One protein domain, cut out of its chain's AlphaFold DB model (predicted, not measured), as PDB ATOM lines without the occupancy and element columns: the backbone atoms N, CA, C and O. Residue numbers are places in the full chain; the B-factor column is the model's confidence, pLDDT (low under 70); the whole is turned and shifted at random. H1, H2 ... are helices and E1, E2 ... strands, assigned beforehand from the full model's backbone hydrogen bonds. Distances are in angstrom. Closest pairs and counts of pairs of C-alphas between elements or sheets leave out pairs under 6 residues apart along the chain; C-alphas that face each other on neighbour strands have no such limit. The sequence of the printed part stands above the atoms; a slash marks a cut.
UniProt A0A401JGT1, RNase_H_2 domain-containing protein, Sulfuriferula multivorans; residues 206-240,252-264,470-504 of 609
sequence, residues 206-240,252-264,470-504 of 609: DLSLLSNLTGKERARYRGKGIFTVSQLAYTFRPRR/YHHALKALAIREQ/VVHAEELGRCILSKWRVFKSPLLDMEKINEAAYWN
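AT A GLANCE: This is residues 206 to 240, 252 to 264 and 470 to 504 of the 609 residues of the protein "RNase_H_2 domain-containing protein" of Sulfuriferula multivorans (UniProt A0A401JGT1). Two short helices, H2 and H3, pack on each other in a loose group of pieces, with H1 towards one side and the short strand E1 leading straight into H4 towards another. From H4 a long winding link, residues 477 to 491, leads away to H5, which lies far from the other helices, and this arm makes much of the length. The printed part has 83 residues, with five named helices and one named strand in the order H1, H2, H3, E1, H4, H5; E1 pairs with no named strand. The class is mostly helix, though under half of the residues are in named elements. The whole is loose, with a radius of gyration of the C-alphas of 15.9 A, and elongated, spanning 44 by 28 by 23 A.

IN THESE COORDINATES: Start at Asp 206 and go on to C-alpha 215 at (24.437, 6.918, 40.736), where H1 begins; it covers residues 215 to 222 and measures 10.4 A. Next comes H2, residues 229 to 233, 6.2 A long. After the first cut, find C-alpha 254 at (30.460, 18.188, 36.879); from there H3 runs to residue 263, over 14.2 A. After the second cut, E1 takes residues 470 to 472, 6.8 A, and H4 takes residues 473 to 476, 5.4 A. Last, H5 runs 14.6 A through residues 492 to 501 and ends at C-alpha 501 at (11.655, 45.722, 39.834).

HOW THE PARTS SIT: Look first at H1: it touches no helix, and it is only just apart from H2, the closest C-alphas being 8.2 A apart. Go on to H2, which touches H3; their closest C-alphas, those of Ala 233 and Leu 259, are 4.4 A apart. H3 and H4 are only just apart, at 8.5 A. E1 and H4 meet only through their link, which is tight. H5 touches no helix. In H1, H2 and H3 every O i to N i+4 pair is within hydrogen-bond range, in H5 5 of 6 are, and H4 is too short for such a pair; its one O i to N i+3 pair is not within range.

THE WHOLE: The two C-alphas farthest apart, those of Ser 211 and Asn 504, are 44.8 A from each other. Residues 241 to 251 are not printed, with 14.8 A between C-alphas 240 and 252; residues 265 to 469 are not printed either, with 9.8 A between C-alphas 264 and 470. The link from H4 to H5 is long, with 15 residues. Residues 499 to 504, of which 499 to 501 belong to H5, stand free. The mean pLDDT of the printed part is 76.2, and it is under 70 at residues 239 to 240, 475 to 491, 494 and 496 to 504.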
ATOM      1  N   ASP A 206      19.736  13.426  29.802       94.56
ATOM      2  CA  ASP A 206      19.837  12.820  31.136       94.56
ATOM      3  C   ASP A 206      21.259  12.894  31.722       94.56
ATOM      4  O   ASP A 206      22.285  12.731  31.056       94.56
ATOM      5  N   LEU A 207      21.330  13.058  33.043       94.50
ATOM      6  CA  LEU A 207      22.587  13.123  33.793       94.50
ATOM      7  C   LEU A 207      23.490  11.882  33.650       94.50
ATOM      8  O   LEU A 207      24.677  11.969  33.969       94.50
ATOM      9  N   SER A 208      22.966  10.726  33.235       94.50
ATOM     10  CA  SER A 208      23.761   9.515  32.997       94.50
ATOM     11  C   SER A 208      24.699   9.612  31.796       94.50
ATOM     12  O   SER A 208      25.647   8.831  31.740       94.50
ATOM     13  N   LEU A 209      24.518  10.603  30.915       94.38
ATOM     14  CA  LEU A 209      25.480  10.923  29.857       94.38
ATOM     15  C   LEU A 209      26.862  11.260  30.435       94.38
ATOM     16  O   LEU A 209      27.885  10.890  29.870       94.38
ATOM     17  N   LEU A 210      26.917  11.909  31.603       93.75
ATOM     18  CA  LEU A 210      28.177  12.233  32.270       93.75
ATOM     19  C   LEU A 210      28.769  10.981  32.934       93.75
ATOM     20  O   LEU A 210      28.420  10.648  34.068       93.75
ATOM     21  N   SER A 211      29.717  10.318  32.267       86.00
ATOM     22  CA  SER A 211      30.277   9.023  32.703       86.00
ATOM     23  C   SER A 211      30.884   9.035  34.115       86.00
ATOM     24  O   SER A 211      30.768   8.062  34.862       86.00
ATOM     25  N   ASN A 212      31.481  10.161  34.517       87.81
ATOM     26  CA  ASN A 212      32.086  10.341  35.841       87.81
ATOM     27  C   ASN A 212      31.060  10.566  36.963       87.81
ATOM     28  O   ASN A 212      31.434  10.599  38.134       87.81
ATOM     29  N   LEU A 213      29.784  10.778  36.635       91.25
ATOM     30  CA  LEU A 213      28.754  11.094  37.614       91.25
ATOM     31  C   LEU A 213      28.167   9.807  38.200       91.25
ATOM     32  O   LEU A 213      27.449   9.068  37.527       91.25
ATOM     33  N   THR A 214      28.431   9.535  39.476       91.25
ATOM     34  CA  THR A 214      27.980   8.289  40.110       91.25
ATOM     35  C   THR A 214      26.462   8.256  40.315       91.25
ATOM     36  O   THR A 214      25.809   9.291  40.448       91.25
ATOM     37  N   GLY A 215      25.874   7.060  40.446       90.50
ATOM     38  CA  GLY A 215      24.437   6.918  40.736       90.50
ATOM     39  C   GLY A 215      23.989   7.651  42.010       90.50
ATOM     40  O   GLY A 215      22.904   8.228  42.042       90.50
ATOM     41  N   LYS A 216      24.854   7.711  43.035       91.81
ATOM     42  CA  LYS A 216      24.598   8.474  44.270       91.81
ATOM     43  C   LYS A 216      24.571   9.982  44.018       91.81
ATOM     44  O   LYS A 216      23.727  10.683  44.570       91.81
ATOM     45  N   GLU A 217      25.480  10.491  43.193       92.50
ATOM     46  CA  GLU A 217      25.512  11.911  42.834       92.50
ATOM     47  C   GLU A 217      24.344  12.290  41.927       92.50
ATOM     48  O   GLU A 217      23.722  13.323  42.169       92.50
ATOM     49  N   ARG A 218      23.972  11.432  40.967       93.69
ATOM     50  CA  ARG A 218      22.744  11.600  40.171       93.69
ATOM     51  C   ARG A 218      21.516  11.699  41.067       93.69
ATOM     52  O   ARG A 218      20.773  12.667  40.962       93.69
ATOM     53  N   ALA A 219      21.340  10.769  42.007       90.75
ATOM     54  CA  ALA A 219      20.236  10.816  42.968       90.75
ATOM     55  C   ALA A 219      20.249  12.109  43.807       90.75
ATOM     56  O   ALA A 219      19.204  12.715  44.036       90.75
ATOM     57  N   ARG A 220      21.435  12.585  44.210       91.50
ATOM     58  CA  ARG A 220      21.593  13.856  44.931       91.50
ATOM     59  C   ARG A 220      21.185  15.072  44.094       91.50
ATOM     60  O   ARG A 220      20.653  16.022  44.662       91.50
ATOM     61  N   TYR A 221      21.476  15.085  42.795       90.31
ATOM     62  CA  TYR A 221      21.043  16.156  41.892       90.31
ATOM     63  C   TYR A 221      19.537  16.093  41.628       90.31
ATOM     64  O   TYR A 221      18.864  17.110  41.786       90.31
ATOM     65  N   ARG A 222      18.991  14.896  41.381       89.31
ATOM     66  CA  ARG A 222      17.545  14.675  41.218       89.31
ATOM     67  C   ARG A 222      16.755  15.114  42.454       89.31
ATOM     68  O   ARG A 222      15.767  15.822  42.324       89.31
ATOM     69  N   GLY A 223      17.257  14.833  43.660       85.62
ATOM     70  CA  GLY A 223      16.670  15.325  44.917       85.62
ATOM     71  C   GLY A 223      16.691  16.853  45.095       85.62
ATOM     72  O   GLY A 223      16.060  17.365  46.012       85.62
ATOM     73  N   LYS A 224      17.407  17.591  44.236       86.06
ATOM     74  CA  LYS A 224      17.398  19.062  44.158       86.06
ATOM     75  C   LYS A 224      16.605  19.593  42.957       86.06
ATOM     76  O   LYS A 224      16.691  20.784  42.674       86.06
ATOM     77  N   GLY A 225      15.904  18.728  42.227       86.06
ATOM     78  CA  GLY A 225      15.188  19.089  41.005       86.06
ATOM     79  C   GLY A 225      16.078  19.261  39.769       86.06
ATOM     80  O   GLY A 225      15.655  19.902  38.816       86.06
ATOM     81  N   ILE A 226      17.311  18.736  39.779       87.81
ATOM     82  CA  ILE A 226      18.224  18.773  38.626       87.81
ATOM     83  C   ILE A 226      18.230  17.390  37.978       87.81
ATOM     84  O   ILE A 226      18.744  16.432  38.561       87.81
ATOM     85  N   PHE A 227      17.668  17.304  36.779       87.94
ATOM     86  CA  PHE A 227      17.469  16.064  36.029       87.94
ATOM     87  C   PHE A 227      18.277  16.009  34.734       87.94
ATOM     88  O   PHE A 227      18.574  14.903  34.290       87.94
ATOM     89  N   THR A 228      18.680  17.161  34.182       92.25
ATOM     90  CA  THR A 228      19.375  17.227  32.888       92.25
ATOM     91  C   THR A 228      20.784  17.820  32.963       92.25
ATOM     92  O   THR A 228      21.122  18.553  33.905       92.25
ATOM     93  N   VAL A 229      21.626  17.526  31.966       93.19
ATOM     94  CA  VAL A 229      22.974  18.112  31.841       93.19
ATOM     95  C   VAL A 229      22.871  19.628  31.661       93.19
ATOM     96  O   VAL A 229      23.575  20.376  32.343       93.19
ATOM     97  N   SER A 230      21.925  20.109  30.858       88.31
ATOM     98  CA  SER A 230      21.668  21.538  30.653       88.31
ATOM     99  C   SER A 230      21.322  22.254  31.956       88.31
ATOM    100  O   SER A 230      21.891  23.308  32.254       88.31
ATOM    101  N   GLN A 231      20.449  21.677  32.789       84.75
ATOM    102  CA  GLN A 231      20.136  22.222  34.114       84.75
ATOM    103  C   GLN A 231      21.376  22.254  35.011       84.75
ATOM    104  O   GLN A 231      21.634  23.254  35.690       84.75
ATOM    105  N   LEU A 232      22.180  21.186  34.991       90.25
ATOM    106  CA  LEU A 232      23.411  21.106  35.770       90.25
ATOM    107  C   LEU A 232      24.419  22.193  35.360       90.25
ATOM    108  O   LEU A 232      25.051  22.784  36.243       90.25
ATOM    109  N   ALA A 233      24.520  22.529  34.072       89.00
ATOM    110  CA  ALA A 233      25.386  23.599  33.566       89.00
ATOM    111  C   ALA A 233      25.087  24.960  34.220       89.00
ATOM    112  O   ALA A 233      26.000  25.702  34.592       89.00
ATOM    113  N   TYR A 234      23.809  25.284  34.458       84.25
ATOM    114  CA  TYR A 234      23.410  26.540  35.115       84.25
ATOM    115  C   TYR A 234      23.786  26.617  36.595       84.25
ATOM    116  O   TYR A 234      23.750  27.706  37.179       84.25
ATOM    117  N   THR A 235      24.171  25.502  37.214       84.62
ATOM    118  CA  THR A 235      24.609  25.483  38.615       84.62
ATOM    119  C   THR A 235      26.073  25.874  38.788       84.62
ATOM    120  O   THR A 235      26.482  26.193  39.910       84.62
ATOM    121  N   PHE A 236      26.864  25.896  37.706       85.50
ATOM    122  CA  PHE A 236      28.263  26.286  37.794       85.50
ATOM    123  C   PHE A 236      28.382  27.747  38.232       85.50
ATOM    124  O   PHE A 236      27.658  28.641  37.781       85.50
ATOM    125  N   ARG A 237      29.291  27.991  39.174       78.06
ATOM    126  CA  ARG A 237      29.598  29.326  39.680       78.06
ATOM    127  C   ARG A 237      31.115  29.465  39.735       78.06
ATOM    128  O   ARG A 237      31.718  28.836  40.610       78.06
ATOM    129  N   PRO A 238      31.715  30.286  38.854       72.25
ATOM    130  CA  PRO A 238      33.129  30.609  38.914       72.25
ATOM    131  C   PRO A 238      33.479  31.110  40.312       72.25
ATOM    132  O   PRO A 238      32.890  32.068  40.820       72.25
ATOM    133  N   ARG A 239      34.405  30.431  40.981       68.44
ATOM    134  CA  ARG A 239      34.914  30.857  42.284       68.44
ATOM    135  C   ARG A 239      36.420  30.828  42.230       68.44
ATOM    136  O   ARG A 239      37.011  29.785  41.975       68.44
ATOM    137  N   ARG A 240      37.039  31.968  42.541       65.56
ATOM    138  CA  ARG A 240      38.489  32.035  42.677       65.56
ATOM    139  C   ARG A 240      38.926  31.083  43.785       65.56
ATOM    140  O   ARG A 240      38.438  31.162  44.918       65.56
ATOM    141  N   TYR A 252      37.121  17.812  40.657       89.25
ATOM    142  CA  TYR A 252      36.327  17.706  39.435       89.25
ATOM    143  C   TYR A 252      34.960  18.400  39.583       89.25
ATOM    144  O   TYR A 252      34.227  18.151  40.548       89.25
ATOM    145  N   HIS A 253      34.607  19.257  38.624       90.12
ATOM    146  CA  HIS A 253      33.364  20.034  38.610       90.12
ATOM    147  C   HIS A 253      32.421  19.535  37.509       90.12
ATOM    148  O   HIS A 253      32.491  19.992  36.371       90.12
ATOM    149  N   HIS A 254      31.467  18.660  37.849       93.81
ATOM    150  CA  HIS A 254      30.460  18.188  36.879       93.81
ATOM    151  C   HIS A 254      29.656  19.328  36.241       93.81
ATOM    152  O   HIS A 254      29.324  19.261  35.066       93.81
ATOM    153  N   ALA A 255      29.384  20.396  36.995       92.19
ATOM    154  CA  ALA A 255      28.692  21.568  36.468       92.19
ATOM    155  C   ALA A 255      29.515  22.325  35.411       92.19
ATOM    156  O   ALA A 255      28.931  22.877  34.487       92.19
ATOM    157  N   LEU A 256      30.852  22.319  35.510       92.31
ATOM    158  CA  LEU A 256      31.722  22.901  34.484       92.31
ATOM    159  C   LEU A 256      31.802  22.009  33.244       92.31
ATOM    160  O   LEU A 256      31.780  22.515  32.133       92.31
ATOM    161  N   LYS A 257      31.822  20.681  33.423       95.12
ATOM    162  CA  LYS A 257      31.712  19.730  32.306       95.12
ATOM    163  C   LYS A 257      30.398  19.920  31.545       95.12
ATOM    164  O   LYS A 257      30.401  20.016  30.327       95.12
ATOM    165  N   ALA A 258      29.290  20.045  32.273       94.25
ATOM    166  CA  ALA A 258      27.987  20.350  31.696       94.25
ATOM    167  C   ALA A 258      27.968  21.714  30.980       94.25
ATOM    168  O   ALA A 258      27.359  21.842  29.923       94.25
ATOM    169  N   LEU A 259      28.658  22.720  31.532       91.75
ATOM    170  CA  LEU A 259      28.825  24.024  30.889       91.75
ATOM    171  C   LEU A 259      29.597  23.919  29.570       91.75
ATOM    172  O   LEU A 259      29.121  24.463  28.578       91.75
ATOM    173  N   ALA A 260      30.704  23.167  29.554       93.62
ATOM    174  CA  ALA A 260      31.489  22.895  28.350       93.62
ATOM    175  C   ALA A 260      30.596  22.320  27.249       93.62
ATOM    176  O   ALA A 260      30.515  22.884  26.165       93.62
ATOM    177  N   ILE A 261      29.853  21.251  27.561       93.69
ATOM    178  CA  ILE A 261      28.946  20.581  26.617       93.69
ATOM    179  C   ILE A 261      27.881  21.548  26.090       93.69
ATOM    180  O   ILE A 261      27.623  21.584  24.893       93.69
ATOM    181  N   ARG A 262      27.268  22.357  26.959       89.69
ATOM    182  CA  ARG A 262      26.223  23.296  26.533       89.69
ATOM    183  C   ARG A 262      26.763  24.402  25.627       89.69
ATOM    184  O   ARG A 262      26.072  24.817  24.708       89.69
ATOM    185  N   GLU A 263      27.944  24.934  25.933       87.56
ATOM    186  CA  GLU A 263      28.520  26.069  25.199       87.56
ATOM    187  C   GLU A 263      29.380  25.630  24.007       87.56
ATOM    188  O   GLU A 263      29.711  26.474  23.183       87.56
ATOM    189  N   GLN A 264      29.698  24.335  23.896       90.00
ATOM    190  CA  GLN A 264      30.636  23.773  22.916       90.00
ATOM    191  C   GLN A 264      32.025  24.432  22.991       90.00
ATOM    192  O   GLN A 264      32.687  24.663  21.982       90.00
ATOM    193  N   VAL A 470      38.559  28.441  23.670       83.06
ATOM    194  CA  VAL A 470      39.127  28.116  24.982       83.06
ATOM    195  C   VAL A 470      38.799  29.236  25.958       83.06
ATOM    196  O   VAL A 470      39.129  30.394  25.723       83.06
ATOM    197  N   VAL A 471      38.173  28.894  27.082       82.44
ATOM    198  CA  VAL A 471      37.759  29.860  28.105       82.44
ATOM    199  C   VAL A 471      38.344  29.474  29.459       82.44
ATOM    200  O   VAL A 471      38.038  28.410  30.009       82.44
ATOM    201  N   HIS A 472      39.125  30.368  30.066       81.00
ATOM    202  CA  HIS A 472      39.584  30.167  31.438       81.00
ATOM    203  C   HIS A 472      38.429  30.367  32.427       81.00
ATOM    204  O   HIS A 472      37.733  31.385  32.436       81.00
ATOM    205  N   ALA A 473      38.221  29.399  33.317       76.69
ATOM    206  CA  ALA A 473      37.114  29.424  34.269       76.69
ATOM    207  C   ALA A 473      37.178  30.633  35.221       76.69
ATOM    208  O   ALA A 473      36.149  31.091  35.721       76.69
ATOM    209  N   GLU A 474      38.370  31.174  35.474       73.25
ATOM    210  CA  GLU A 474      38.578  32.390  36.258       73.25
ATOM    211  C   GLU A 474      38.071  33.663  35.554       73.25
ATOM    212  O   GLU A 474      37.714  34.631  36.233       73.25
ATOM    213  N   GLU A 475      38.000  33.673  34.223       69.06
ATOM    214  CA  GLU A 475      37.528  34.808  33.416       69.06
ATOM    215  C   GLU A 475      36.005  34.893  33.386       69.06
ATOM    216  O   GLU A 475      35.451  35.992  33.470       69.06
ATOM    217  N   LEU A 476      35.321  33.743  33.439       66.12
ATOM    218  CA  LEU A 476      33.864  33.677  33.609       66.12
ATOM    219  C   LEU A 476      33.395  34.459  34.847       66.12
ATOM    220  O   LEU A 476      32.293  34.998  34.865       66.12
ATOM    221  N   GLY A 477      34.228  34.553  35.890       55.78
ATOM    222  CA  GLY A 477      33.922  35.310  37.104       55.78
ATOM    223  C   GLY A 477      33.889  36.832  36.924       55.78
ATOM    224  O   GLY A 477      33.272  37.504  37.749       55.78
ATOM    225  N   ARG A 478      34.517  37.381  35.872       50.41
ATOM    226  CA  ARG A 478      34.549  38.833  35.598       50.41
ATOM    227  C   ARG A 478      33.301  39.321  34.856       50.41
ATOM    228  O   ARG A 478      32.926  40.473  35.025       50.41
ATOM    229  N   CYS A 479      32.627  38.437  34.116       42.25
ATOM    230  CA  CYS A 479      31.423  38.763  33.341       42.25
ATOM    231  C   CYS A 479      30.104  38.602  34.121       42.25
ATOM    232  O   CYS A 479      29.033  38.916  33.607       42.25
ATOM    233  N   ILE A 480      30.144  38.138  35.373       45.78
ATOM    234  CA  ILE A 480      28.951  38.024  36.227       45.78
ATOM    235  C   ILE A 480      28.776  39.349  36.983       45.78
ATOM    236  O   ILE A 480      28.949  39.423  38.200       45.78
ATOM    237  N   LEU A 481      28.453  40.420  36.249       43.75
ATOM    238  CA  LEU A 481      28.056  41.711  36.834       43.75
ATOM    239  C   LEU A 481      26.685  41.638  37.537       43.75
ATOM    240  O   LEU A 481      26.341  42.518  38.322       43.75
ATOM    241  N   SER A 482      25.940  40.541  37.371       44.50
ATOM    242  CA  SER A 482      24.756  40.221  38.169       44.50
ATOM    243  C   SER A 482      24.663  38.709  38.415       44.50
ATOM    244  O   SER A 482      24.978  37.886  37.560       44.50
ATOM    245  N   LYS A 483      24.236  38.296  39.614       40.56
ATOM    246  CA  LYS A 483      24.123  36.872  40.012       40.56
ATOM    247  C   LYS A 483      23.030  36.082  39.259       40.56
ATOM    248  O   LYS A 483      22.838  34.904  39.565       40.56
ATOM    249  N   TRP A 484      22.353  36.701  38.295       41.34
ATOM    250  CA  TRP A 484      21.238  36.164  37.518       41.34
ATOM    251  C   TRP A 484      21.427  36.556  36.047       41.34
ATOM    252  O   TRP A 484      21.757  37.705  35.774       41.34
ATOM    253  N   ARG A 485      21.227  35.632  35.096       44.19
ATOM    254  CA  ARG A 485      21.113  36.027  33.678       44.19
ATOM    255  C   ARG A 485      19.869  36.906  33.508       44.19
ATOM    256  O   ARG A 485      18.916  36.753  34.269       44.19
ATOM    257  N   VAL A 486      19.884  37.790  32.511       47.88
ATOM    258  CA  VAL A 486      18.704  38.566  32.105       47.88
ATOM    259  C   VAL A 486      17.593  37.578  31.740       47.88
ATOM    260  O   VAL A 486      17.758  36.770  30.826       47.88
ATOM    261  N   PHE A 487      16.502  37.584  32.505       53.44
ATOM    262  CA  PHE A 487      15.296  36.832  32.177       53.44
ATOM    263  C   PHE A 487      14.662  37.489  30.951       53.44
ATOM    264  O   PHE A 487      14.227  38.634  31.043       53.44
ATOM    265  N   LYS A 488      14.639  36.784  29.816       52.38
ATOM    266  CA  LYS A 488      13.866  37.190  28.640       52.38
ATOM    267  C   LYS A 488      12.521  36.488  28.690       52.38
ATOM    268  O   LYS A 488      12.464  35.259  28.686       52.38
ATOM    269  N   SER A 489      11.464  37.279  28.797       61.72
ATOM    270  CA  SER A 489      10.093  36.792  28.828       61.72
ATOM    271  C   SER A 489       9.542  36.746  27.402       61.72
ATOM    272  O   SER A 489       9.751  37.705  26.666       61.72
ATOM    273  N   PRO A 490       8.782  35.714  27.000       61.81
ATOM    274  CA  PRO A 490       8.001  35.762  25.760       61.81
ATOM    275  C   PRO A 490       6.853  36.794  25.815       61.81
ATOM    276  O   PRO A 490       6.253  37.099  24.791       61.81
ATOM    277  N   LEU A 491       6.548  37.337  26.999       69.44
ATOM    278  CA  LEU A 491       5.584  38.418  27.211       69.44
ATOM    279  C   LEU A 491       6.325  39.748  27.425       69.44
ATOM    280  O   LEU A 491       6.997  39.900  28.449       69.44
ATOM    281  N   LEU A 492       6.151  40.704  26.506       73.31
ATOM    282  CA  LEU A 492       6.786  42.037  26.529       73.31
ATOM    283  C   LEU A 492       6.494  42.832  27.815       73.31
ATOM    284  O   LEU A 492       7.371  43.516  28.339       73.31
ATOM    285  N   ASP A 493       5.294  42.706  28.386       73.19
ATOM    286  CA  ASP A 493       4.925  43.444  29.604       73.19
ATOM    287  C   ASP A 493       5.691  42.967  30.851       73.19
ATOM    288  O   ASP A 493       5.973  43.748  31.760       73.19
ATOM    289  N   MET A 494       6.099  41.694  30.874       64.44
ATOM    290  CA  MET A 494       6.936  41.128  31.939       64.44
ATOM    291  C   MET A 494       8.373  41.665  31.894       64.44
ATOM    292  O   MET A 494       9.044  41.686  32.927       64.44
ATOM    293  N   GLU A 495       8.848  42.131  30.734       70.69
ATOM    294  CA  GLU A 495      10.148  42.803  30.635       70.69
ATOM    295  C   GLU A 495      10.104  44.164  31.341       70.69
ATOM    296  O   GLU A 495      10.939  44.415  32.211       70.69
ATOM    297  N   LYS A 496       9.059  44.972  31.099       66.69
ATOM    298  CA  LYS A 496       8.851  46.268  31.779       66.69
ATOM    299  C   LYS A 496       8.743  46.125  33.301       66.69
ATOM    300  O   LYS A 496       9.292  46.936  34.047       66.69
ATOM    301  N   ILE A 497       8.058  45.081  33.777       65.19
ATOM    302  CA  ILE A 497       7.942  44.781  35.214       65.19
ATOM    303  C   ILE A 497       9.312  44.431  35.811       65.19
ATOM    304  O   ILE A 497       9.655  44.926  36.884       65.19
ATOM    305  N   ASN A 498      10.117  43.615  35.124       60.88
ATOM    306  CA  ASN A 498      11.467  43.271  35.578       60.88
ATOM    307  C   ASN A 498      12.420  44.473  35.584       60.88
ATOM    308  O   ASN A 498      13.210  44.612  36.521       60.88
ATOM    309  N   GLU A 499      12.337  45.347  34.579       56.91
ATOM    310  CA  GLU A 499      13.115  46.590  34.516       56.91
ATOM    311  C   GLU A 499      12.788  47.515  35.696       56.91
ATOM    312  O   GLU A 499      13.695  48.009  36.371       56.91
ATOM    313  N   ALA A 500      11.503  47.671  36.026       59.03
ATOM    314  CA  ALA A 500      11.062  48.467  37.171       59.03
ATOM    315  C   ALA A 500      11.385  47.808  38.531       59.03
ATOM    316  O   ALA A 500      11.659  48.497  39.517       59.03
ATOM    317  N   ALA A 501      11.397  46.472  38.603       51.91
ATOM    318  CA  ALA A 501      11.655  45.722  39.834       51.91
ATOM    319  C   ALA A 501      13.123  45.786  40.301       51.91
ATOM    320  O   ALA A 501      13.396  45.640  41.497       51.91
ATOM    321  N   TYR A 502      14.078  46.041  39.397       45.00
ATOM    322  CA  TYR A 502      15.507  46.099  39.735       45.00
ATOM    323  C   TYR A 502      15.890  47.351  40.553       45.00
ATOM    324  O   TYR A 502      16.914  47.356  41.240       45.00
ATOM    325  N   TRP A 503      15.048  48.392  40.551       45.16
ATOM    326  CA  TRP A 503      15.357  49.688  41.166       45.16
ATOM    327  C   TRP A 503      15.136  49.737  42.689       45.16
ATOM    328  O   TRP A 503      15.843  50.453  43.401       45.16
ATOM    329  N   ASN A 504      14.212  48.935  43.232       44.53
ATOM    330  CA  ASN A 504      13.855  49.009  44.658       44.53
ATOM    331  C   ASN A 504      14.743  48.154  45.580       44.53
ATOM    332  O   ASN A 504      14.867  48.459  46.761       44.53
TER     333      ASN A 504